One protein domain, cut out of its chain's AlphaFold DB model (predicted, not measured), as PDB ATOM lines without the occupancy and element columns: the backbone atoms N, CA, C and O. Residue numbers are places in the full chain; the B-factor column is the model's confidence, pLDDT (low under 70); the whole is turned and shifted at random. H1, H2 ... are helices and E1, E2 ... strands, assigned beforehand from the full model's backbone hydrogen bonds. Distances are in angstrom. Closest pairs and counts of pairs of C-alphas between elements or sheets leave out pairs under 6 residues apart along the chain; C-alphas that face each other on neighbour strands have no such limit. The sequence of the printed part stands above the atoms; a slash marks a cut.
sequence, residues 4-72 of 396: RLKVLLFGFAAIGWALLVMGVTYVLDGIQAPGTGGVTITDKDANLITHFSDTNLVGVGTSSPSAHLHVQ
ATOM      1  N   ARG A   4      11.584  59.801  44.628       65.56
ATOM      2  CA  ARG A   4      11.483  58.675  43.683       65.56
ATOM      3  C   ARG A   4      12.704  58.521  42.763       65.56
ATOM      4  O   ARG A   4      13.084  57.400  42.460       65.56
ATOM      5  N   LEU A   5      13.366  59.618  42.389       65.12
ATOM      6  CA  LEU A   5      14.568  59.581  41.547       65.12
ATOM      7  C   LEU A   5      15.809  59.130  42.335       65.12
ATOM      8  O   LEU A   5      16.678  58.470  41.781       65.12
ATOM      9  N   LYS A   6      15.873  59.430  43.641       68.50
ATOM     10  CA  LYS A   6      16.955  58.952  44.521       68.50
ATOM     11  C   LYS A   6      16.891  57.434  44.723       68.50
ATOM     12  O   LYS A   6      17.920  56.783  44.636       68.50
ATOM     13  N   VAL A   7      15.699  56.867  44.930       73.88
ATOM     14  CA  VAL A   7      15.529  55.409  45.104       73.88
ATOM     15  C   VAL A   7      15.896  54.644  43.830       73.88
ATOM     16  O   VAL A   7      16.563  53.619  43.918       73.88
ATOM     17  N   LEU A   8      15.549  55.172  42.651       65.62
ATOM     18  CA  LEU A   8      15.960  54.563  41.384       65.62
ATOM     19  C   LEU A   8      17.490  54.571  41.227       65.62
ATOM     20  O   LEU A   8      18.081  53.547  40.903       65.62
ATOM     21  N   LEU A   9      18.140  55.704  41.515       63.47
ATOM     22  CA  LEU A   9      19.590  55.845  41.356       63.47
ATOM     23  C   LEU A   9      20.381  54.943  42.324       63.47
ATOM     24  O   LEU A   9      21.384  54.355  41.930       63.47
ATOM     25  N   PHE A  10      19.905  54.782  43.565       67.06
ATOM     26  CA  PHE A  10      20.512  53.861  44.536       67.06
ATOM     27  C   PHE A  10      20.261  52.384  44.194       67.06
ATOM     28  O   PHE A  10      21.149  51.562  44.406       67.06
ATOM     29  N   GLY A  11      19.102  52.042  43.620       66.88
ATOM     30  CA  GLY A  11      18.814  50.684  43.150       66.88
ATOM     31  C   GLY A  11      19.716  50.250  41.992       66.88
ATOM     32  O   GLY A  11      20.280  49.159  42.029       66.88
ATOM     33  N   PHE A  12      19.935  51.124  41.002       63.94
ATOM     34  CA  PHE A  12      20.849  50.839  39.889       63.94
ATOM     35  C   PHE A  12      22.316  50.769  40.330       63.94
ATOM     36  O   PHE A  12      23.053  49.918  39.837       63.94
ATOM     37  N   ALA A  13      22.734  51.597  41.292       64.94
ATOM     38  CA  ALA A  13      24.080  51.522  41.854       64.94
ATOM     39  C   ALA A  13      24.312  50.218  42.638       64.94
ATOM     40  O   ALA A  13      25.376  49.625  42.505       64.94
ATOM     41  N   ALA A  14      23.319  49.739  43.398       62.47
ATOM     42  CA  ALA A  14      23.416  48.487  44.151       62.47
ATOM     43  C   ALA A  14      23.427  47.245  43.243       62.47
ATOM     44  O   ALA A  14      24.196  46.324  43.494       62.47
ATOM     45  N   ILE A  15      22.632  47.231  42.166       64.69
ATOM     46  CA  ILE A  15      22.643  46.138  41.177       64.69
ATOM     47  C   ILE A  15      23.943  46.164  40.363       64.69
ATOM     48  O   ILE A  15      24.554  45.119  40.161       64.69
ATOM     49  N   GLY A  16      24.412  47.350  39.957       62.12
ATOM     50  CA  GLY A  16      25.687  47.508  39.256       62.12
ATOM     51  C   GLY A  16      26.888  47.088  40.107       62.12
ATOM     52  O   GLY A  16      27.767  46.394  39.609       62.12
ATOM     53  N   TRP A  17      26.904  47.433  41.399       63.62
ATOM     54  CA  TRP A  17      27.942  46.979  42.331       63.62
ATOM     55  C   TRP A  17      27.822  45.495  42.677       63.62
ATOM     56  O   TRP A  17      28.845  44.830  42.764       63.62
ATOM     57  N   ALA A  18      26.617  44.943  42.832       58.12
ATOM     58  CA  ALA A  18      26.447  43.508  43.054       58.12
ATOM     59  C   ALA A  18      26.938  42.693  41.847       58.12
ATOM     60  O   ALA A  18      27.621  41.697  42.041       58.12
ATOM     61  N   LEU A  19      26.691  43.150  40.615       56.06
ATOM     62  CA  LEU A  19      27.253  42.527  39.410       56.06
ATOM     63  C   LEU A  19      28.775  42.700  39.274       56.06
ATOM     64  O   LEU A  19      29.410  41.876  38.627       56.06
ATOM     65  N   LEU A  20      29.354  43.753  39.859       58.44
ATOM     66  CA  LEU A  20      30.800  44.001  39.845       58.44
ATOM     67  C   LEU A  20      31.543  43.254  40.974       58.44
ATOM     68  O   LEU A  20      32.715  42.924  40.823       58.44
ATOM     69  N   VAL A  21      30.879  43.015  42.111       63.09
ATOM     70  CA  VAL A  21      31.451  42.408  43.331       63.09
ATOM     71  C   VAL A  21      31.175  40.908  43.418       63.09
ATOM     72  O   VAL A  21      32.002  40.158  43.933       63.09
ATOM     73  N   MET A  22      30.051  40.430  42.884       55.62
ATOM     74  CA  MET A  22      29.918  39.017  42.555       55.62
ATOM     75  C   MET A  22      30.785  38.829  41.322       55.62
ATOM     76  O   MET A  22      30.444  39.372  40.280       55.62
ATOM     77  N   GLY A  23      31.914  38.130  41.434       54.56
ATOM     78  CA  GLY A  23      32.764  37.764  40.302       54.56
ATOM     79  C   GLY A  23      32.020  36.844  39.335       54.56
ATOM     80  O   GLY A  23      32.367  35.673  39.197       54.56
ATOM     81  N   VAL A  24      30.967  37.363  38.696       56.59
ATOM     82  CA  VAL A  24      30.261  36.754  37.587       56.59
ATOM     83  C   VAL A  24      31.277  36.768  36.469       56.59
ATOM     84  O   VAL A  24      31.413  37.714  35.697       56.59
ATOM     85  N   THR A  25      32.064  35.702  36.455       55.06
ATOM     86  CA  THR A  25      32.844  35.325  35.300       55.06
ATOM     87  C   THR A  25      31.798  35.121  34.221       55.06
ATOM     88  O   THR A  25      31.046  34.148  34.268       55.06
ATOM     89  N   TYR A  26      31.662  36.094  33.320       55.06
ATOM     90  CA  TYR A  26      30.905  35.908  32.096       55.06
ATOM     91  C   TYR A  26      31.629  34.802  31.340       55.06
ATOM     92  O   TYR A  26      32.587  35.045  30.610       55.06
ATOM     93  N   VAL A  27      31.199  33.568  31.578       50.78
ATOM     94  CA  VAL A  27      31.477  32.459  30.685       50.78
ATOM     95  C   VAL A  27      30.642  32.771  29.452       50.78
ATOM     96  O   VAL A  27      29.476  32.397  29.353       50.78
ATOM     97  N   LEU A  28      31.214  33.556  28.538       56.84
ATOM     98  CA  LEU A  28      30.859  33.421  27.136       56.84
ATOM     99  C   LEU A  28      31.093  31.944  26.839       56.84
ATOM    100  O   LEU A  28      32.209  31.464  27.032       56.84
ATOM    101  N   ASP A  29      30.016  31.222  26.536       58.62
ATOM    102  CA  ASP A  29      30.018  29.773  26.341       58.62
ATOM    103  C   ASP A  29      31.218  29.393  25.451       58.62
ATOM    104  O   ASP A  29      31.267  29.771  24.282       58.62
ATOM    105  N   GLY A  30      32.240  28.762  26.043       58.25
ATOM    106  CA  GLY A  30      33.454  28.320  25.347       58.25
ATOM    107  C   GLY A  30      34.710  29.210  25.404       58.25
ATOM    108  O   GLY A  30      35.747  28.764  24.924       58.25
ATOM    109  N   ILE A  31      34.709  30.415  25.989       64.19
ATOM    110  CA  ILE A  31      35.950  31.202  26.178       64.19
ATOM    111  C   ILE A  31      35.985  31.781  27.593       64.19
ATOM    112  O   ILE A  31      35.422  32.842  27.868       64.19
ATOM    113  N   GLN A  32      36.686  31.102  28.503       62.03
ATOM    114  CA  GLN A  32      37.070  31.717  29.770       62.03
ATOM    115  C   GLN A  32      38.208  32.708  29.509       62.03
ATOM    116  O   GLN A  32      39.284  32.330  29.043       62.03
ATOM    117  N   ALA A  33      37.965  33.988  29.797       54.34
ATOM    118  CA  ALA A  33      39.019  34.991  29.789       54.34
ATOM    119  C   ALA A  33      40.103  34.575  30.804       54.34
ATOM    120  O   ALA A  33      39.758  34.281  31.954       54.34
ATOM    121  N   PRO A  34      41.386  34.526  30.406       52.66
ATOM    122  CA  PRO A  34      42.437  34.063  31.287       52.66
ATOM    123  C   PRO A  34      42.503  34.927  32.546       52.66
ATOM    124  O   PRO A  34      42.731  36.134  32.474       52.66
ATOM    125  N   GLY A  35      42.437  34.281  33.709       62.72
ATOM    126  CA  GLY A  35      43.345  34.669  34.785       62.72
ATOM    127  C   GLY A  35      44.796  34.422  34.347       62.72
ATOM    128  O   GLY A  35      45.060  34.024  33.216       62.72
ATOM    129  N   THR A  36      45.764  34.598  35.236       63.25
ATOM    130  CA  THR A  36      47.212  34.462  34.974       63.25
ATOM    131  C   THR A  36      47.695  33.072  34.470       63.25
ATOM    132  O   THR A  36      48.887  32.803  34.531       63.25
ATOM    133  N   GLY A  37      46.815  32.187  33.979       62.81
ATOM    134  CA  GLY A  37      47.084  30.795  33.586       62.81
ATOM    135  C   GLY A  37      46.559  30.340  32.210       62.81
ATOM    136  O   GLY A  37      46.613  29.148  31.929       62.81
ATOM    137  N   GLY A  38      46.084  31.235  31.338       65.00
ATOM    138  CA  GLY A  38      45.861  30.915  29.915       65.00
ATOM    139  C   GLY A  38      44.411  30.743  29.475       65.00
ATOM    140  O   GLY A  38      43.481  30.843  30.271       65.00
ATOM    141  N   VAL A  39      44.222  30.583  28.160       69.62
ATOM    142  CA  VAL A  39      42.899  30.418  27.543       69.62
ATOM    143  C   VAL A  39      42.606  28.927  27.451       69.62
ATOM    144  O   VAL A  39      43.120  28.243  26.565       69.62
ATOM    145  N   THR A  40      41.742  28.431  28.330       63.16
ATOM    146  CA  THR A  40      41.147  27.105  28.162       63.16
ATOM    147  C   THR A  40      39.867  27.255  27.350       63.16
ATOM    148  O   THR A  40      38.892  27.850  27.815       63.16
ATOM    149  N   ILE A  41      39.870  26.721  26.129       70.88
ATOM    150  CA  ILE A  41      38.654  26.546  25.333       70.88
ATOM    151  C   ILE A  41      38.126  25.158  25.683       70.88
ATOM    152  O   ILE A  41      38.492  24.154  25.076       70.88
ATOM    153  N   THR A  42      37.315  25.093  26.736       61.25
ATOM    154  CA  THR A  42      36.604  23.862  27.081       61.25
ATOM    155  C   THR A  42      35.369  23.783  26.197       61.25
ATOM    156  O   THR A  42      34.390  24.488  26.440       61.25
ATOM    157  N   ASP A  43      35.416  22.938  25.169       63.06
ATOM    158  CA  ASP A  43      34.193  22.484  24.513       63.06
ATOM    159  C   ASP A  43      33.362  21.668  25.522       63.06
ATOM    160  O   ASP A  43      33.912  20.889  26.311       63.06
ATOM    161  N   LYS A  44      32.039  21.855  25.522       59.66
ATOM    162  CA  LYS A  44      31.103  21.152  26.418       59.66
ATOM    163  C   LYS A  44      31.139  19.633  26.230       59.66
ATOM    164  O   LYS A  44      30.785  18.913  27.161       59.66
ATOM    165  N   ASP A  45      31.639  19.165  25.090       58.88
ATOM    166  CA  ASP A  45      31.677  17.752  24.714       58.88
ATOM    167  C   ASP A  45      33.021  17.054  25.020       58.88
ATOM    168  O   ASP A  45      33.334  16.017  24.441       58.88
ATOM    169  N   ALA A  46      33.826  17.591  25.946       60.12
ATOM    170  CA  ALA A  46      35.100  17.015  26.419       60.12
ATOM    171  C   ALA A  46      36.238  16.912  25.375       60.12
ATOM    172  O   ALA A  46      37.333  16.454  25.707       60.12
ATOM    173  N   ASN A  47      36.038  17.413  24.151       58.97
ATOM    174  CA  ASN A  47      37.087  17.547  23.137       58.97
ATOM    175  C   ASN A  47      37.952  18.780  23.431       58.97
ATOM    176  O   ASN A  47      37.806  19.856  22.856       58.97
ATOM    177  N   LEU A  48      38.832  18.617  24.412       69.12
ATOM    178  CA  LEU A  48      39.627  19.682  24.995       69.12
ATOM    179  C   LEU A  48      40.827  20.033  24.097       69.12
ATOM    180  O   LEU A  48      41.797  19.273  24.023       69.12
ATOM    181  N   ILE A  49      40.786  21.210  23.465       79.12
ATOM    182  CA  ILE A  49      42.002  21.921  23.053       79.12
ATOM    183  C   ILE A  49      42.397  22.817  24.228       79.12
ATOM    184  O   ILE A  49      41.772  23.849  24.472       79.12
ATOM    185  N   THR A  50      43.442  22.432  24.957       72.25
ATOM    186  CA  THR A  50      43.995  23.276  26.024       72.25
ATOM    187  C   THR A  50      45.204  24.033  25.507       72.25
ATOM    188  O   THR A  50      46.160  23.420  25.026       72.25
ATOM    189  N   HIS A  51      45.191  25.356  25.648       77.12
ATOM    190  CA  HIS A  51      46.379  26.183  25.485       77.12
ATOM    191  C   HIS A  51      46.835  26.699  26.853       77.12
ATOM    192  O   HIS A  51      46.139  27.480  27.506       77.12
ATOM    193  N   PHE A  52      48.023  26.277  27.270       68.88
ATOM    194  CA  PHE A  52      48.623  26.658  28.545       68.88
ATOM    195  C   PHE A  52      49.514  27.882  28.335       68.88
ATOM    196  O   PHE A  52      50.575  27.776  27.723       68.88
ATOM    197  N   SER A  53      49.100  29.064  28.802       68.19
ATOM    198  CA  SER A  53      49.860  30.302  28.537       68.19
ATOM    199  C   SER A  53      51.143  30.432  29.355       68.19
ATOM    200  O   SER A  53      51.994  31.252  29.035       68.19
ATOM    201  N   ASP A  54      51.253  29.686  30.449       79.06
ATOM    202  CA  ASP A  54      52.424  29.664  31.323       79.06
ATOM    203  C   ASP A  54      53.570  28.831  30.729       79.06
ATOM    204  O   ASP A  54      54.740  29.172  30.898       79.06
ATOM    205  N   THR A  55      53.237  27.779  29.983       82.00
ATOM    206  CA  THR A  55      54.202  26.862  29.359       82.00
ATOM    207  C   THR A  55      54.273  26.989  27.833       82.00
ATOM    208  O   THR A  55      55.198  26.457  27.222       82.00
ATOM    209  N   ASN A  56      53.355  27.740  27.212       87.88
ATOM    210  CA  ASN A  56      53.186  27.863  25.757       87.88
ATOM    211  C   ASN A  56      53.003  26.505  25.053       87.88
ATOM    212  O   ASN A  56      53.513  26.292  23.951       87.88
ATOM    213  N   LEU A  57      52.293  25.577  25.701       90.12
ATOM    214  CA  LEU A  57      52.021  24.240  25.175       90.12
ATOM    215  C   LEU A  57      50.566  24.120  24.713       90.12
ATOM    216  O   LEU A  57      49.656  24.720  25.291       90.12
ATOM    217  N   VAL A  58      50.351  23.300  23.686       91.31
ATOM    218  CA  VAL A  58      49.034  22.937  23.161       91.31
ATOM    219  C   VAL A  58      48.798  21.450  23.405       91.31
ATOM    220  O   VAL A  58      49.524  20.598  22.890       91.31
ATOM    221  N   GLY A  59      47.768  21.138  24.187       90.44
ATOM    222  CA  GLY A  59      47.273  19.781  24.395       90.44
ATOM    223  C   GLY A  59      45.962  19.563  23.648       90.44
ATOM    224  O   GLY A  59      45.045  20.373  23.774       90.44
ATOM    225  N   VAL A  60      45.854  18.468  22.897       91.38
ATOM    226  CA  VAL A  60      44.600  17.989  22.299       91.38
ATOM    227  C   VAL A  60      44.274  16.647  22.939       91.38
ATOM    228  O   VAL A  60      45.054  15.706  22.811       91.38
ATOM    229  N   GLY A  61      43.164  16.577  23.677       88.81
ATOM    230  CA  GLY A  61      42.779  15.374  24.429       88.81
ATOM    231  C   GLY A  61      43.624  15.112  25.687       88.81
ATOM    232  O   GLY A  61      43.524  14.050  26.293       88.81
ATOM    233  N   THR A  62      44.444  16.082  26.106       88.69
ATOM    234  CA  THR A  62      45.235  16.021  27.343       88.69
ATOM    235  C   THR A  62      45.293  17.376  28.044       88.69
ATOM    236  O   THR A  62      45.311  18.428  27.401       88.69
ATOM    237  N   SER A  63      45.348  17.350  29.375       86.00
ATOM    238  CA  SER A  63      45.556  18.529  30.223       86.00
ATOM    239  C   SER A  63      46.997  18.648  30.735       86.00
ATOM    240  O   SER A  63      47.300  19.505  31.560       86.00
ATOM    241  N   SER A  64      47.900  17.769  30.299       87.81
ATOM    242  CA  SER A  64      49.306  17.773  30.718       87.81
ATOM    243  C   SER A  64      50.208  17.487  29.514       87.81
ATOM    244  O   SER A  64      50.771  16.398  29.394       87.81
ATOM    245  N   PRO A  65      50.310  18.434  28.563       92.88
ATOM    246  CA  PRO A  65      51.156  18.274  27.391       92.88
ATOM    247  C   PRO A  65      52.629  18.129  27.795       92.88
ATOM    248  O   PRO A  65      53.143  18.906  28.593       92.88
ATOM    249  N   SER A  66      53.317  17.136  27.226       93.56
ATOM    250  CA  SER A  66      54.757  16.902  27.427       93.56
ATOM    251  C   SER A  66      55.623  17.520  26.319       93.56
ATOM    252  O   SER A  66      56.849  17.485  26.391       93.56
ATOM    253  N   ALA A  67      54.988  18.093  25.295       94.12
ATOM    254  CA  ALA A  67      55.613  18.755  24.157       94.12
ATOM    255  C   ALA A  67      54.782  19.978  23.740       94.12
ATOM    256  O   ALA A  67      53.629  20.117  24.146       94.12
ATOM    257  N   HIS A  68      55.350  20.855  22.901       94.12
ATOM    258  CA  HIS A  68      54.659  22.061  22.411       94.12
ATOM    259  C   HIS A  68      53.311  21.753  21.750       94.12
ATOM    260  O   HIS A  68      52.380  22.544  21.864       94.12
ATOM    261  N   LEU A  69      53.206  20.600  21.090       94.88
ATOM    262  CA  LEU A  69      51.949  20.014  20.652       94.88
ATOM    263  C   LEU A  69      51.906  18.564  21.142       94.88
ATOM    264  O   LEU A  69      52.748  17.762  20.738       94.88
ATOM    265  N   HIS A  70      50.937  18.230  21.992       94.44
ATOM    266  CA  HIS A  70      50.681  16.866  22.454       94.44
ATOM    267  C   HIS A  70      49.250  16.474  22.083       94.44
ATOM    268  O   HIS A  70      48.293  17.054  22.591       94.44
ATOM    269  N   VAL A  71      49.111  15.491  21.193       94.19
ATOM    270  CA  VAL A  71      47.821  14.885  20.844       94.19
ATOM    271  C   VAL A  71      47.717  13.539  21.549       94.19
ATOM    272  O   VAL A  71      48.551  12.664  21.321       94.19
ATOM    273  N   GLN A  72      46.703  13.381  22.395       92.75
ATOM    274  CA  GLN A  72      46.425  12.157  23.138       92.75
ATOM    275  C   GLN A  72      44.994  11.698  22.853       92.75
ATOM    276  O   GLN A  72      44.064  12.497  22.866       92.75
TER     277      GLN A  72
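AT A GLANCE: This is residues 4 to 72 of the 396 residues of an uncharacterized protein of Candidatus Omnitrophica bacterium (UniProt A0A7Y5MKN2). A small three-stranded sheet sits at one end of a thin, flat body of looping chain, and one long helix, H1, sticks out from the other end of that body as a free arm, which makes much of the length. Between H1 and the sheet the chain winds through a long stretch with no named element, residues 22 to 48, and its residues 40 to 41 pair with the E1 edge of the sheet. The printed part has 69 residues with one named helix and three named strands, in the order H1, E1, E2, E3; the sheet's order is E1, E2, E3, and it is mixed. The class is mixed, helices and strands, with under half of the residues in named elements. The whole is extended, a rod spanning 62 by 25 by 11 A, with a radius of gyration of the C-alphas of 19.0 A.

IN THESE COORDINATES: Begin with the sheet: find C-alpha 49 at (42.002, 21.921, 23.053), where E1, residues 49 to 52, begins. E2 is residues 57 to 60, 10.1 A from first to last C-alpha. E3 is residues 69 to 71 and ends at C-alpha 71, at (47.821, 14.885, 20.844). Then look far off to C-alpha 4 at (11.483, 58.675, 43.683); from there H1, residues 4 to 21, runs 25.8 A to C-alpha 21.

HOW THE PARTS SIT: In the sheet, E2 is the inner strand, and E1 and E3 are the edge strands. E1 and E2 are a hairpin, antiparallel at 163 degrees between directions; look for N 50 and O 59, 2.9 A apart and within hydrogen-bond range, and for the C-alphas of Ile 49 and Val 60, which face each other at 4.8 A. E2 and E3 are parallel at 17 degrees, with N 60 and O 70 within hydrogen-bond range at 2.8 A. E1 and E3 are apart. Residues 40 to 41 make a short antiparallel pairing with residues 49 to 50 of E1. H1 is not on the sheet, with 0 pairs of C-alphas within 10 A, and it is apart from E2 and E3. In H1 every O i to N i+4 pair is within hydrogen-bond range.

THE WHOLE: The C-alphas of Arg 4 and Ala 67 are the two farthest apart, at 62.6 A. Residues 4 to 24, of which 4 to 21 belong to H1, stand free; without them the body has 48 residues and spans 31 by 25 by 10 A. The link from H1 to E1 is long, with 27 residues; E1 to E2 is tight, and E2 to E3 is short but not tight. The printed part has no cut. In the B-factor column the mean pLDDT of the printed part is 70.4, and 45 residues are under 70: residues 4 to 6, 8 to 40, 42 to 48 and 52 to 53.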